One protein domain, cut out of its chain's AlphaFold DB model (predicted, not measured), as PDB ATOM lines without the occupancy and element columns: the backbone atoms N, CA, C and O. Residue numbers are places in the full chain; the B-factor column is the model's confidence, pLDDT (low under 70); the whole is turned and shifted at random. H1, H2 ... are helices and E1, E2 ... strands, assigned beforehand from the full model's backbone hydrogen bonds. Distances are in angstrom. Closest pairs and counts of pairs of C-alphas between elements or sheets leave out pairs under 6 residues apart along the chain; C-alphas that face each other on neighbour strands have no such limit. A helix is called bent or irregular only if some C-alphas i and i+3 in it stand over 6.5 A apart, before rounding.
ATOM      1  N   LEU A 500     -11.354  41.273 -15.698       76.56
ATOM      2  CA  LEU A 500     -11.771  42.426 -16.502       76.56
ATOM      3  C   LEU A 500     -10.768  42.785 -17.607       76.56
ATOM      4  O   LEU A 500     -11.176  43.358 -18.614       76.56
ATOM      5  N   ASP A 501      -9.497  42.395 -17.470       78.12
ATOM      6  CA  ASP A 501      -8.464  42.610 -18.496       78.12
ATOM      7  C   ASP A 501      -8.694  41.737 -19.745       78.12
ATOM      8  O   ASP A 501      -8.020  41.902 -20.759       78.12
ATOM      9  N   PHE A 502      -9.651  40.804 -19.677       80.94
ATOM     10  CA  PHE A 502      -9.996  39.855 -20.735       80.94
ATOM     11  C   PHE A 502     -11.401  40.084 -21.312       80.94
ATOM     12  O   PHE A 502     -11.963  39.180 -21.931       80.94
ATOM     13  N   LEU A 503     -11.993  41.264 -21.098       79.19
ATOM     14  CA  LEU A 503     -13.241  41.640 -21.764       79.19
ATOM     15  C   LEU A 503     -13.036  41.792 -23.289       79.19
ATOM     16  O   LEU A 503     -12.017  42.350 -23.705       79.19
ATOM     17  N   PRO A 504     -14.006  41.376 -24.128       87.94
ATOM     18  CA  PRO A 504     -15.233  40.652 -23.776       87.94
ATOM     19  C   PRO A 504     -15.008  39.132 -23.626       87.94
ATOM     20  O   PRO A 504     -14.191  38.532 -24.328       87.94
ATOM     21  N   PHE A 505     -15.776  38.483 -22.744       91.75
ATOM     22  CA  PHE A 505     -15.758  37.022 -22.570       91.75
ATOM     23  C   PHE A 505     -17.153  36.455 -22.281       91.75
ATOM     24  O   PHE A 505     -18.038  37.159 -21.811       91.75
ATOM     25  N   SER A 506     -17.363  35.159 -22.510       93.50
ATOM     26  CA  SER A 506     -18.623  34.469 -22.212       93.50
ATOM     27  C   SER A 506     -18.453  33.448 -21.093       93.50
ATOM     28  O   SER A 506     -17.442  32.747 -21.042       93.50
ATOM     29  N   ILE A 507     -19.471  33.290 -20.245       93.31
ATOM     30  CA  ILE A 507     -19.513  32.273 -19.185       93.31
ATOM     31  C   ILE A 507     -20.656  31.275 -19.378       93.31
ATOM     32  O   ILE A 507     -21.732  31.638 -19.851       93.31
ATOM     33  N   ALA A 508     -20.442  30.017 -18.987       92.38
ATOM     34  CA  ALA A 508     -21.464  28.973 -19.004       92.38
ATOM     35  C   ALA A 508     -22.188  28.878 -17.652       92.38
ATOM     36  O   ALA A 508     -21.586  28.515 -16.636       92.38
ATOM     37  N   LEU A 509     -23.493  29.156 -17.659       88.31
ATOM     38  CA  LEU A 509     -24.404  29.013 -16.521       88.31
ATOM     39  C   LEU A 509     -25.416  27.884 -16.773       88.31
ATOM     40  O   LEU A 509     -25.475  27.301 -17.856       88.31
ATOM     41  N   SER A 510     -26.234  27.565 -15.766       81.81
ATOM     42  CA  SER A 510     -27.262  26.515 -15.856       81.81
ATOM     43  C   SER A 510     -28.331  26.777 -16.923       81.81
ATOM     44  O   SER A 510     -28.969  25.833 -17.378       81.81
ATOM     45  N   ASP A 511     -28.534  28.036 -17.313       82.69
ATOM     46  CA  ASP A 511     -29.508  28.482 -18.316       82.69
ATOM     47  C   ASP A 511     -28.867  28.831 -19.676       82.69
ATOM     48  O   ASP A 511     -29.540  29.369 -20.555       82.69
ATOM     49  N   GLY A 512     -27.579  28.521 -19.869       88.62
ATOM     50  CA  GLY A 512     -26.855  28.712 -21.127       88.62
ATOM     51  C   GLY A 512     -25.621  29.610 -21.011       88.62
ATOM     52  O   GLY A 512     -25.138  29.912 -19.920       88.62
ATOM     53  N   TRP A 513     -25.084  30.018 -22.163       92.44
ATOM     54  CA  TRP A 513     -23.937  30.927 -22.239       92.44
ATOM     55  C   TRP A 513     -24.394  32.384 -22.109       92.44
ATOM     56  O   TRP A 513     -25.361  32.788 -22.754       92.44
ATOM     57  N   LYS A 514     -23.695  33.171 -21.285       92.75
ATOM     58  CA  LYS A 514     -23.909  34.618 -21.124       92.75
ATOM     59  C   LYS A 514     -22.654  35.370 -21.544       92.75
ATOM     60  O   LYS A 514     -21.566  34.974 -21.136       92.75
ATOM     61  N   ASN A 515     -22.814  36.436 -22.322       92.62
ATOM     62  CA  ASN A 515     -21.718  37.331 -22.686       92.62
ATOM     63  C   ASN A 515     -21.518  38.387 -21.600       92.62
ATOM     64  O   ASN A 515     -22.487  38.858 -21.005       92.62
ATOM     65  N   ILE A 516     -20.255  38.702 -21.335       90.69
ATOM     66  CA  ILE A 516     -19.786  39.730 -20.419       90.69
ATOM     67  C   ILE A 516     -18.983  40.706 -21.271       90.69
ATOM     68  O   ILE A 516     -17.796  40.493 -21.527       90.69
ATOM     69  N   ASP A 517     -19.655  41.750 -21.744       84.44
ATOM     70  CA  ASP A 517     -19.071  42.682 -22.709       84.44
ATOM     71  C   ASP A 517     -18.492  43.924 -22.018       84.44
ATOM     72  O   ASP A 517     -17.659  44.636 -22.577       84.44
ATOM     73  N   ASN A 518     -18.912  44.189 -20.778       79.88
ATOM     74  CA  ASN A 518     -18.539  45.372 -20.013       79.88
ATOM     75  C   ASN A 518     -18.562  45.116 -18.490       79.88
ATOM     76  O   ASN A 518     -18.871  44.028 -17.996       79.88
ATOM     77  N   VAL A 519     -18.226  46.157 -17.726       68.94
ATOM     78  CA  VAL A 519     -18.166  46.111 -16.258       68.94
ATOM     79  C   VAL A 519     -19.552  45.936 -15.616       68.94
ATOM     80  O   VAL A 519     -19.649  45.297 -14.569       68.94
ATOM     81  N   GLU A 520     -20.628  46.450 -16.217       76.25
ATOM     82  CA  GLU A 520     -21.992  46.283 -15.686       76.25
ATOM     83  C   GLU A 520     -22.437  44.814 -15.761       76.25
ATOM     84  O   GLU A 520     -22.944  44.268 -14.775       76.25
ATOM     85  N   ASP A 521     -22.145  44.140 -16.878       71.88
ATOM     86  CA  ASP A 521     -22.363  42.699 -17.032       71.88
ATOM     87  C   ASP A 521     -21.520  41.899 -16.032       71.88
ATOM     88  O   ASP A 521     -22.024  40.978 -15.378       71.88
ATOM     89  N   TYR A 522     -20.254  42.287 -15.835       79.56
ATOM     90  CA  TYR A 522     -19.395  41.666 -14.826       79.56
ATOM     91  C   TYR A 522     -19.997  41.791 -13.424       79.56
ATOM     92  O   TYR A 522     -20.060  40.798 -12.705       79.56
ATOM     93  N   ILE A 523     -20.473  42.976 -13.024       70.50
ATOM     94  CA  ILE A 523     -21.089  43.184 -11.705       70.50
ATOM     95  C   ILE A 523     -22.332  42.303 -11.553       70.50
ATOM     96  O   ILE A 523     -22.500  41.650 -10.519       70.50
ATOM     97  N   ARG A 524     -23.169  42.229 -12.594       81.19
ATOM     98  CA  ARG A 524     -24.394  41.420 -12.608       81.19
ATOM     99  C   ARG A 524     -24.122  39.927 -12.414       81.19
ATOM    100  O   ARG A 524     -24.872  39.267 -11.696       81.19
ATOM    101  N   PHE A 525     -23.052  39.400 -13.010       83.81
ATOM    102  CA  PHE A 525     -22.686  37.976 -12.946       83.81
ATOM    103  C   PHE A 525     -21.496  37.673 -12.019       83.81
ATOM    104  O   PHE A 525     -21.013  36.539 -11.975       83.81
ATOM    105  N   LYS A 526     -21.046  38.655 -11.228       79.94
ATOM    106  CA  LYS A 526     -19.803  38.616 -10.437       79.94
ATOM    107  C   LYS A 526     -19.652  37.345  -9.611       79.94
ATOM    108  O   LYS A 526     -18.596  36.720  -9.611       79.94
ATOM    109  N   LYS A 527     -20.718  36.942  -8.916       75.50
ATOM    110  CA  LYS A 527     -20.706  35.755  -8.051       75.50
ATOM    111  C   LYS A 527     -20.426  34.475  -8.842       75.50
ATOM    112  O   LYS A 527     -19.606  33.672  -8.413       75.50
ATOM    113  N   ASN A 528     -21.064  34.312  -9.999       83.62
ATOM    114  CA  ASN A 528     -20.872  33.149 -10.861       83.62
ATOM    115  C   ASN A 528     -19.485  33.148 -11.514       83.62
ATOM    116  O   ASN A 528     -18.854  32.100 -11.591       83.62
ATOM    117  N   ILE A 529     -18.995  34.316 -11.939       80.62
ATOM    118  CA  ILE A 529     -17.646  34.470 -12.503       80.62
ATOM    119  C   ILE A 529     -16.600  34.041 -11.469       80.62
ATOM    120  O   ILE A 529     -15.753  33.203 -11.762       80.62
ATOM    121  N   ILE A 530     -16.702  34.542 -10.235       75.81
ATOM    122  CA  ILE A 530     -15.787  34.184  -9.141       75.81
ATOM    123  C   ILE A 530     -15.846  32.683  -8.829       75.81
ATOM    124  O   ILE A 530     -14.805  32.053  -8.668       75.81
ATOM    125  N   GLU A 531     -17.038  32.089  -8.773       74.56
ATOM    126  CA  GLU A 531     -17.206  30.651  -8.527       74.56
ATOM    127  C   GLU A 531     -16.534  29.802  -9.620       74.56
ATOM    128  O   GLU A 531     -15.780  28.879  -9.311       74.56
ATOM    129  N   ILE A 532     -16.712  30.169 -10.892       79.12
ATOM    130  CA  ILE A 532     -16.062  29.511 -12.036       79.12
ATOM    131  C   ILE A 532     -14.530  29.623 -11.955       79.12
ATOM    132  O   ILE A 532     -13.836  28.636 -12.221       79.12
ATOM    133  N   LEU A 533     -14.007  30.799 -11.585       77.69
ATOM    134  CA  LEU A 533     -12.568  31.054 -11.451       77.69
ATOM    135  C   LEU A 533     -11.948  30.252 -10.296       77.69
ATOM    136  O   LEU A 533     -10.916  29.613 -10.489       77.69
ATOM    137  N   ILE A 534     -12.600  30.223  -9.127       67.88
ATOM    138  CA  ILE A 534     -12.150  29.466  -7.945       67.88
ATOM    139  C   ILE A 534     -12.154  27.963  -8.221       67.88
ATOM    140  O   ILE A 534     -11.207  27.257  -7.882       67.88
ATOM    141  N   GLU A 535     -13.211  27.458  -8.850       74.25
ATOM    142  CA  GLU A 535     -13.328  26.036  -9.178       74.25
ATOM    143  C   GLU A 535     -12.535  25.643 -10.433       74.25
ATOM    144  O   GLU A 535     -12.571  24.484 -10.851       74.25
ATOM    145  N   LYS A 536     -11.817  26.600 -11.041       77.38
ATOM    146  CA  LYS A 536     -10.994  26.430 -12.245       77.38
ATOM    147  C   LYS A 536     -11.744  25.744 -13.386       77.38
ATOM    148  O   LYS A 536     -11.167  24.969 -14.153       77.38
ATOM    149  N   ARG A 537     -13.038  26.041 -13.536       79.88
ATOM    150  CA  ARG A 537     -13.865  25.511 -14.628       79.88
ATOM    151  C   ARG A 537     -13.563  26.269 -15.923       79.88
ATOM    152  O   ARG A 537     -14.434  26.931 -16.472       79.88
ATOM    153  N   ILE A 538     -12.334  26.170 -16.433       82.88
ATOM    154  CA  ILE A 538     -11.867  26.905 -17.627       82.88
ATOM    155  C   ILE A 538     -12.760  26.666 -18.854       82.88
ATOM    156  O   ILE A 538     -13.027  27.589 -19.613       82.88
ATOM    157  N   ASN A 539     -13.337  25.465 -18.978       84.94
ATOM    158  CA  ASN A 539     -14.276  25.109 -20.048       84.94
ATOM    159  C   ASN A 539     -15.614  25.868 -19.968       84.94
ATOM    160  O   ASN A 539     -16.424  25.777 -20.887       84.94
ATOM    161  N   HIS A 540     -15.871  26.573 -18.864       88.56
ATOM    162  CA  HIS A 540     -17.044  27.415 -18.653       88.56
ATOM    163  C   HIS A 540     -16.758  28.888 -18.961       88.56
ATOM    164  O   HIS A 540     -17.630  29.712 -18.714       88.56
ATOM    165  N   ILE A 541     -15.575  29.230 -19.484       89.69
ATOM    166  CA  ILE A 541     -15.229  30.580 -19.939       89.69
ATOM    167  C   ILE A 541     -14.780  30.502 -21.397       89.69
ATOM    168  O   ILE A 541     -13.971  29.645 -21.742       89.69
ATOM    169  N   LYS A 542     -15.271  31.392 -22.255       89.38
ATOM    170  CA  LYS A 542     -14.821  31.546 -23.645       89.38
ATOM    171  C   LYS A 542     -14.404  32.981 -23.903       89.38
ATOM    172  O   LYS A 542     -15.068  33.900 -23.448       89.38
ATOM    173  N   VAL A 543     -13.341  33.146 -24.673       87.69
ATOM    174  CA  VAL A 543     -12.912  34.433 -25.224       87.69
ATOM    175  C   VAL A 543     -12.800  34.233 -26.731       87.69
ATOM    176  O   VAL A 543     -12.422  33.146 -27.169       87.69
ATOM    177  N   GLU A 544     -13.174  35.227 -27.532       77.69
ATOM    178  CA  GLU A 544     -13.209  35.076 -28.996       77.69
ATOM    179  C   GLU A 544     -11.814  34.866 -29.604       77.69
ATOM    180  O   GLU A 544     -11.654  34.142 -30.589       77.69
ATOM    181  N   ASN A 545     -10.787  35.456 -28.992       82.25
ATOM    182  CA  ASN A 545      -9.403  35.319 -29.421       82.25
ATOM    183  C   ASN A 545      -8.721  34.131 -28.715       82.25
ATOM    184  O   ASN A 545      -8.595  34.115 -27.490       82.25
ATOM    185  N   LYS A 546      -8.227  33.166 -29.504       74.56
ATOM    186  CA  LYS A 546      -7.560  31.948 -29.010       74.56
ATOM    187  C   LYS A 546      -6.288  32.218 -28.202       74.56
ATOM    188  O   LYS A 546      -6.057  31.530 -27.215       74.56
ATOM    189  N   GLU A 547      -5.486  33.210 -28.579       69.38
ATOM    190  CA  GLU A 547      -4.243  33.548 -27.870       69.38
ATOM    191  C   GLU A 547      -4.553  34.172 -26.502       69.38
ATOM    192  O   GLU A 547      -3.959  33.810 -25.485       69.38
ATOM    193  N   ILE A 548      -5.562  35.048 -26.455       75.38
ATOM    194  CA  ILE A 548      -6.064  35.648 -25.211       75.38
ATOM    195  C   ILE A 548      -6.713  34.580 -24.322       75.38
ATOM    196  O   ILE A 548      -6.532  34.588 -23.106       75.38
ATOM    197  N   GLN A 549      -7.423  33.621 -24.918       81.12
ATOM    198  CA  GLN A 549      -8.025  32.496 -24.209       81.12
ATOM    199  C   GLN A 549      -6.964  31.592 -23.567       81.12
ATOM    200  O   GLN A 549      -7.099  31.228 -22.398       81.12
ATOM    201  N   GLU A 550      -5.886  31.263 -24.282       74.69
ATOM    202  CA  GLU A 550      -4.765  30.493 -23.732       74.69
ATOM    203  C   GLU A 550      -4.045  31.249 -22.608       74.69
ATOM    204  O   GLU A 550      -3.714  30.651 -21.577       74.69
ATOM    205  N   LEU A 551      -3.861  32.566 -22.755       73.56
ATOM    206  CA  LEU A 551      -3.290  33.421 -21.717       73.56
ATOM    207  C   LEU A 551      -4.184  33.470 -20.469       73.56
ATOM    208  O   LEU A 551      -3.696  33.281 -19.352       73.56
ATOM    209  N   LEU A 552      -5.493  33.665 -20.641       78.31
ATOM    210  CA  LEU A 552      -6.468  33.667 -19.552       78.31
ATOM    211  C   LEU A 552      -6.478  32.320 -18.827       78.31
ATOM    212  O   LEU A 552      -6.363  32.267 -17.605       78.31
ATOM    213  N   TYR A 553      -6.560  31.216 -19.569       83.62
ATOM    214  CA  TYR A 553      -6.557  29.870 -18.996       83.62
ATOM    215  C   TYR A 553      -5.267  29.581 -18.244       83.62
ATOM    216  O   TYR A 553      -5.303  29.030 -17.144       83.62
ATOM    217  N   THR A 554      -4.131  30.001 -18.797       71.88
ATOM    218  CA  THR A 554      -2.835  29.888 -18.133       71.88
ATOM    219  C   THR A 554      -2.840  30.645 -16.809       71.88
ATOM    220  O   THR A 554      -2.412  30.083 -15.802       71.88
ATOM    221  N   ASN A 555      -3.375  31.868 -16.771       69.81
ATOM    222  CA  ASN A 555      -3.456  32.666 -15.548       69.81
ATOM    223  C   ASN A 555      -4.469  32.115 -14.528       69.81
ATOM    224  O   ASN A 555      -4.151  32.090 -13.343       69.81
ATOM    225  N   ILE A 556      -5.623  31.578 -14.947       73.69
ATOM    226  CA  ILE A 556      -6.584  30.896 -14.052       73.69
ATOM    227  C   ILE A 556      -5.954  29.644 -13.434       73.69
ATOM    228  O   ILE A 556      -6.010  29.428 -12.224       73.69
ATOM    229  N   VAL A 557      -5.322  28.802 -14.259       67.88
ATOM    230  CA  VAL A 557      -4.694  27.550 -13.805       67.88
ATOM    231  C   VAL A 557      -3.520  27.828 -12.866       67.88
ATOM    232  O   VAL A 557      -3.307  27.058 -11.920       67.88
ATOM    233  N   ARG A 558      -2.772  28.909 -13.124       60.38
ATOM    234  CA  ARG A 558      -1.655  29.393 -12.299       60.38
ATOM    235  C   ARG A 558      -2.086  30.251 -11.105       60.38
ATOM    236  O   ARG A 558      -1.212  30.621 -10.343       60.38
ATOM    237  N   GLU A 559      -3.383  30.517 -10.931       64.38
ATOM    238  CA  GLU A 559      -3.930  31.361  -9.850       64.38
ATOM    239  C   GLU A 559      -3.418  32.816  -9.867       64.38
ATOM    240  O   GLU A 559      -3.492  33.534  -8.877       64.38
ATOM    241  N   ASN A 560      -2.986  33.297 -11.033       66.56
ATOM    242  CA  ASN A 560      -2.474  34.654 -11.254       66.56
ATOM    243  C   ASN A 560      -3.590  35.684 -11.526       66.56
ATOM    244  O   ASN A 560      -3.345  36.716 -12.153       66.56
ATOM    245  N   ILE A 561      -4.823  35.397 -11.089       71.31
ATOM    246  CA  ILE A 561      -5.979  36.283 -11.254       71.31
ATOM    247  C   ILE A 561      -6.323  36.953  -9.926       71.31
ATOM    248  O   ILE A 561      -6.481  36.287  -8.902       71.31
ATOM    249  N   LYS A 562      -6.461  38.284  -9.945       68.12
ATOM    250  CA  LYS A 562      -6.702  39.115  -8.755       68.12
ATOM    251  C   LYS A 562      -7.908  38.639  -7.940       68.12
ATOM    252  O   LYS A 562      -7.825  38.538  -6.720       68.12
ATOM    253  N   GLU A 563      -8.984  38.252  -8.618       69.44
ATOM    254  CA  GLU A 563     -10.228  37.764  -8.014       69.44
ATOM    255  C   GLU A 563     -10.071  36.413  -7.285       69.44
ATOM    256  O   GLU A 563     -10.889  36.086  -6.424       69.44
ATOM    257  N   ILE A 564      -9.020  35.634  -7.582       60.47
ATOM    258  CA  ILE A 564      -8.656  34.414  -6.839       60.47
ATOM    259  C   ILE A 564      -7.884  34.791  -5.558       60.47
ATOM    260  O   ILE A 564      -8.118  34.212  -4.495       60.47
ATOM    261  N   ASN A 565      -7.033  35.821  -5.633       57.94
ATOM    262  CA  ASN A 565      -6.201  36.301  -4.523       57.94
ATOM    263  C   ASN A 565      -6.956  37.119  -3.464       57.94
ATOM    264  O   ASN A 565      -6.524  37.165  -2.311       57.94
ATOM    265  N   ASP A 566      -8.084  37.748  -3.792       55.03
ATOM    266  CA  ASP A 566      -8.816  38.590  -2.837       55.03
ATOM    267  C   ASP A 566      -9.373  37.792  -1.637       55.03
ATOM    268  O   ASP A 566      -9.360  38.290  -0.511       55.03
ATOM    269  N   LYS A 567      -9.727  36.510  -1.814       52.53
ATOM    270  CA  LYS A 567     -10.123  35.616  -0.705       52.53
ATOM    271  C   LYS A 567      -8.942  35.259   0.209       52.53
ATOM    272  O   LYS A 567      -9.111  35.169   1.423       52.53
ATOM    273  N   TYR A 568      -7.745  35.089  -0.354       47.69
ATOM    274  CA  TYR A 568      -6.509  34.841   0.398       47.69
ATOM    275  C   TYR A 568      -6.068  36.094   1.174       47.69
ATOM    276  O   TYR A 568      -5.716  36.010   2.349       47.69
ATOM    277  N   ARG A 569      -6.205  37.281   0.565       46.44
ATOM    278  CA  ARG A 569      -5.976  38.580   1.218       46.44
ATOM    279  C   ARG A 569      -6.975  38.864   2.337       46.44
ATOM    280  O   ARG A 569      -6.579  39.429   3.352       46.44
ATOM    281  N   GLU A 570      -8.243  38.481   2.189       52.88
ATOM    282  CA  GLU A 570      -9.229  38.590   3.273       52.88
ATOM    283  C   GLU A 570      -8.933  37.629   4.431       52.88
ATOM    284  O   GLU A 570      -8.994  38.045   5.589       52.88
ATOM    285  N   ILE A 571      -8.524  36.389   4.138       45.00
ATOM    286  CA  ILE A 571      -8.084  35.426   5.159       45.00
ATOM    287  C   ILE A 571      -6.860  35.967   5.915       45.00
ATOM    288  O   ILE A 571      -6.891  36.015   7.141       45.00
ATOM    289  N   ILE A 572      -5.839  36.483   5.223       37.56
ATOM    290  CA  ILE A 572      -4.657  37.087   5.864       37.56
ATOM    291  C   ILE A 572      -5.015  38.347   6.668       37.56
ATOM    292  O   ILE A 572      -4.559  38.499   7.798       37.56
ATOM    293  N   LYS A 573      -5.881  39.233   6.158       40.22
ATOM    294  CA  LYS A 573      -6.340  40.419   6.908       40.22
ATOM    295  C   LYS A 573      -7.125  40.061   8.172       40.22
ATOM    296  O   LYS A 573      -7.076  40.816   9.138       40.22
ATOM    297  N   SER A 574      -7.826  38.926   8.187       40.25
ATOM    298  CA  SER A 574      -8.510  38.427   9.388       40.25
ATOM    299  C   SER A 574      -7.583  37.773  10.419       40.25
ATOM    300  O   SER A 574      -7.995  37.591  11.560       40.25
ATOM    301  N   LEU A 575      -6.344  37.455  10.034       34.81
ATOM    302  CA  LEU A 575      -5.346  36.787  10.876       34.81
ATOM    303  C   LEU A 575      -4.310  37.756  11.474       34.81
ATOM    304  O   LEU A 575      -3.554  37.362  12.352       34.81
TER     305      LEU A 575
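What this domain is: This is residues 500 to 575 of the 577 residues of the protein "Replication initiation protein" of Malaciobacter mytili LMG 24559 (UniProt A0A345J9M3). A small three-stranded sheet has the kinked helix H1 across one face and H2 packed by its edge strand E3, while H3 runs away from this compact body as an arm whose residues 568 to 575 stick out. The printed part has 76 residues, with named elements in the order E1, E2, H1, E3, H2, H3; the class is mixed, helices and strands. The sheet's order is E2, E1, E3, antiparallel. The whole is compact, with a radius of gyration of the C-alphas of 12.7 A, yet elongated, spanning 40 by 25 by 21 A.

Where its parts are: E1, residues 505 to 509, begins at C-alpha (-15.758, 37.022, -22.570) and is 13.2 A long. E2 is residues 512 to 516, 13.1 A, and E3 residues 541 to 543, 6.9 A. H1, residues 519 to 534, 19.6 A, is irregular, with C-alphas 524 and 527 8.2 A apart and a kink of 74 degrees near residue 526. H2 is residues 546 to 557, 16.1 A. H3, residues 562 to 575, 19.8 A, ends at C-alpha (-5.346, 36.787, 10.876).

How they stand to each other: E1 and E2 form a hairpin, with N 507 and O 514 2.8 A apart, within hydrogen-bond range; E1 and E3 are antiparallel neighbours, with N 506 and O 542 within hydrogen-bond range at 2.8 A. E2, H1 and E3 make a split strand-helix-strand unit, two strands running the same way with E1 between them, its crossover right-handed. H1 is on the sheet at a height of 9.2 A. H2 is on it too, the closest C-alphas to E3 being Val 543 and Gln 549, 5.4 A. H1, with residues 530 to 534 alone, touches H3, closest at the C-alphas of Ile 534 and Ile 564, 6.2 A. H2 has every O i to N i+4 pair within hydrogen-bond range, H1 10 of 12, H3 8 of 10.

The domain as a whole: The C-alphas farthest apart, Glu 544 and Leu 575, are 40.7 A apart. The printed part has no cut and no long link. Mean pLDDT is 74.4 for the printed part and 51 for H3.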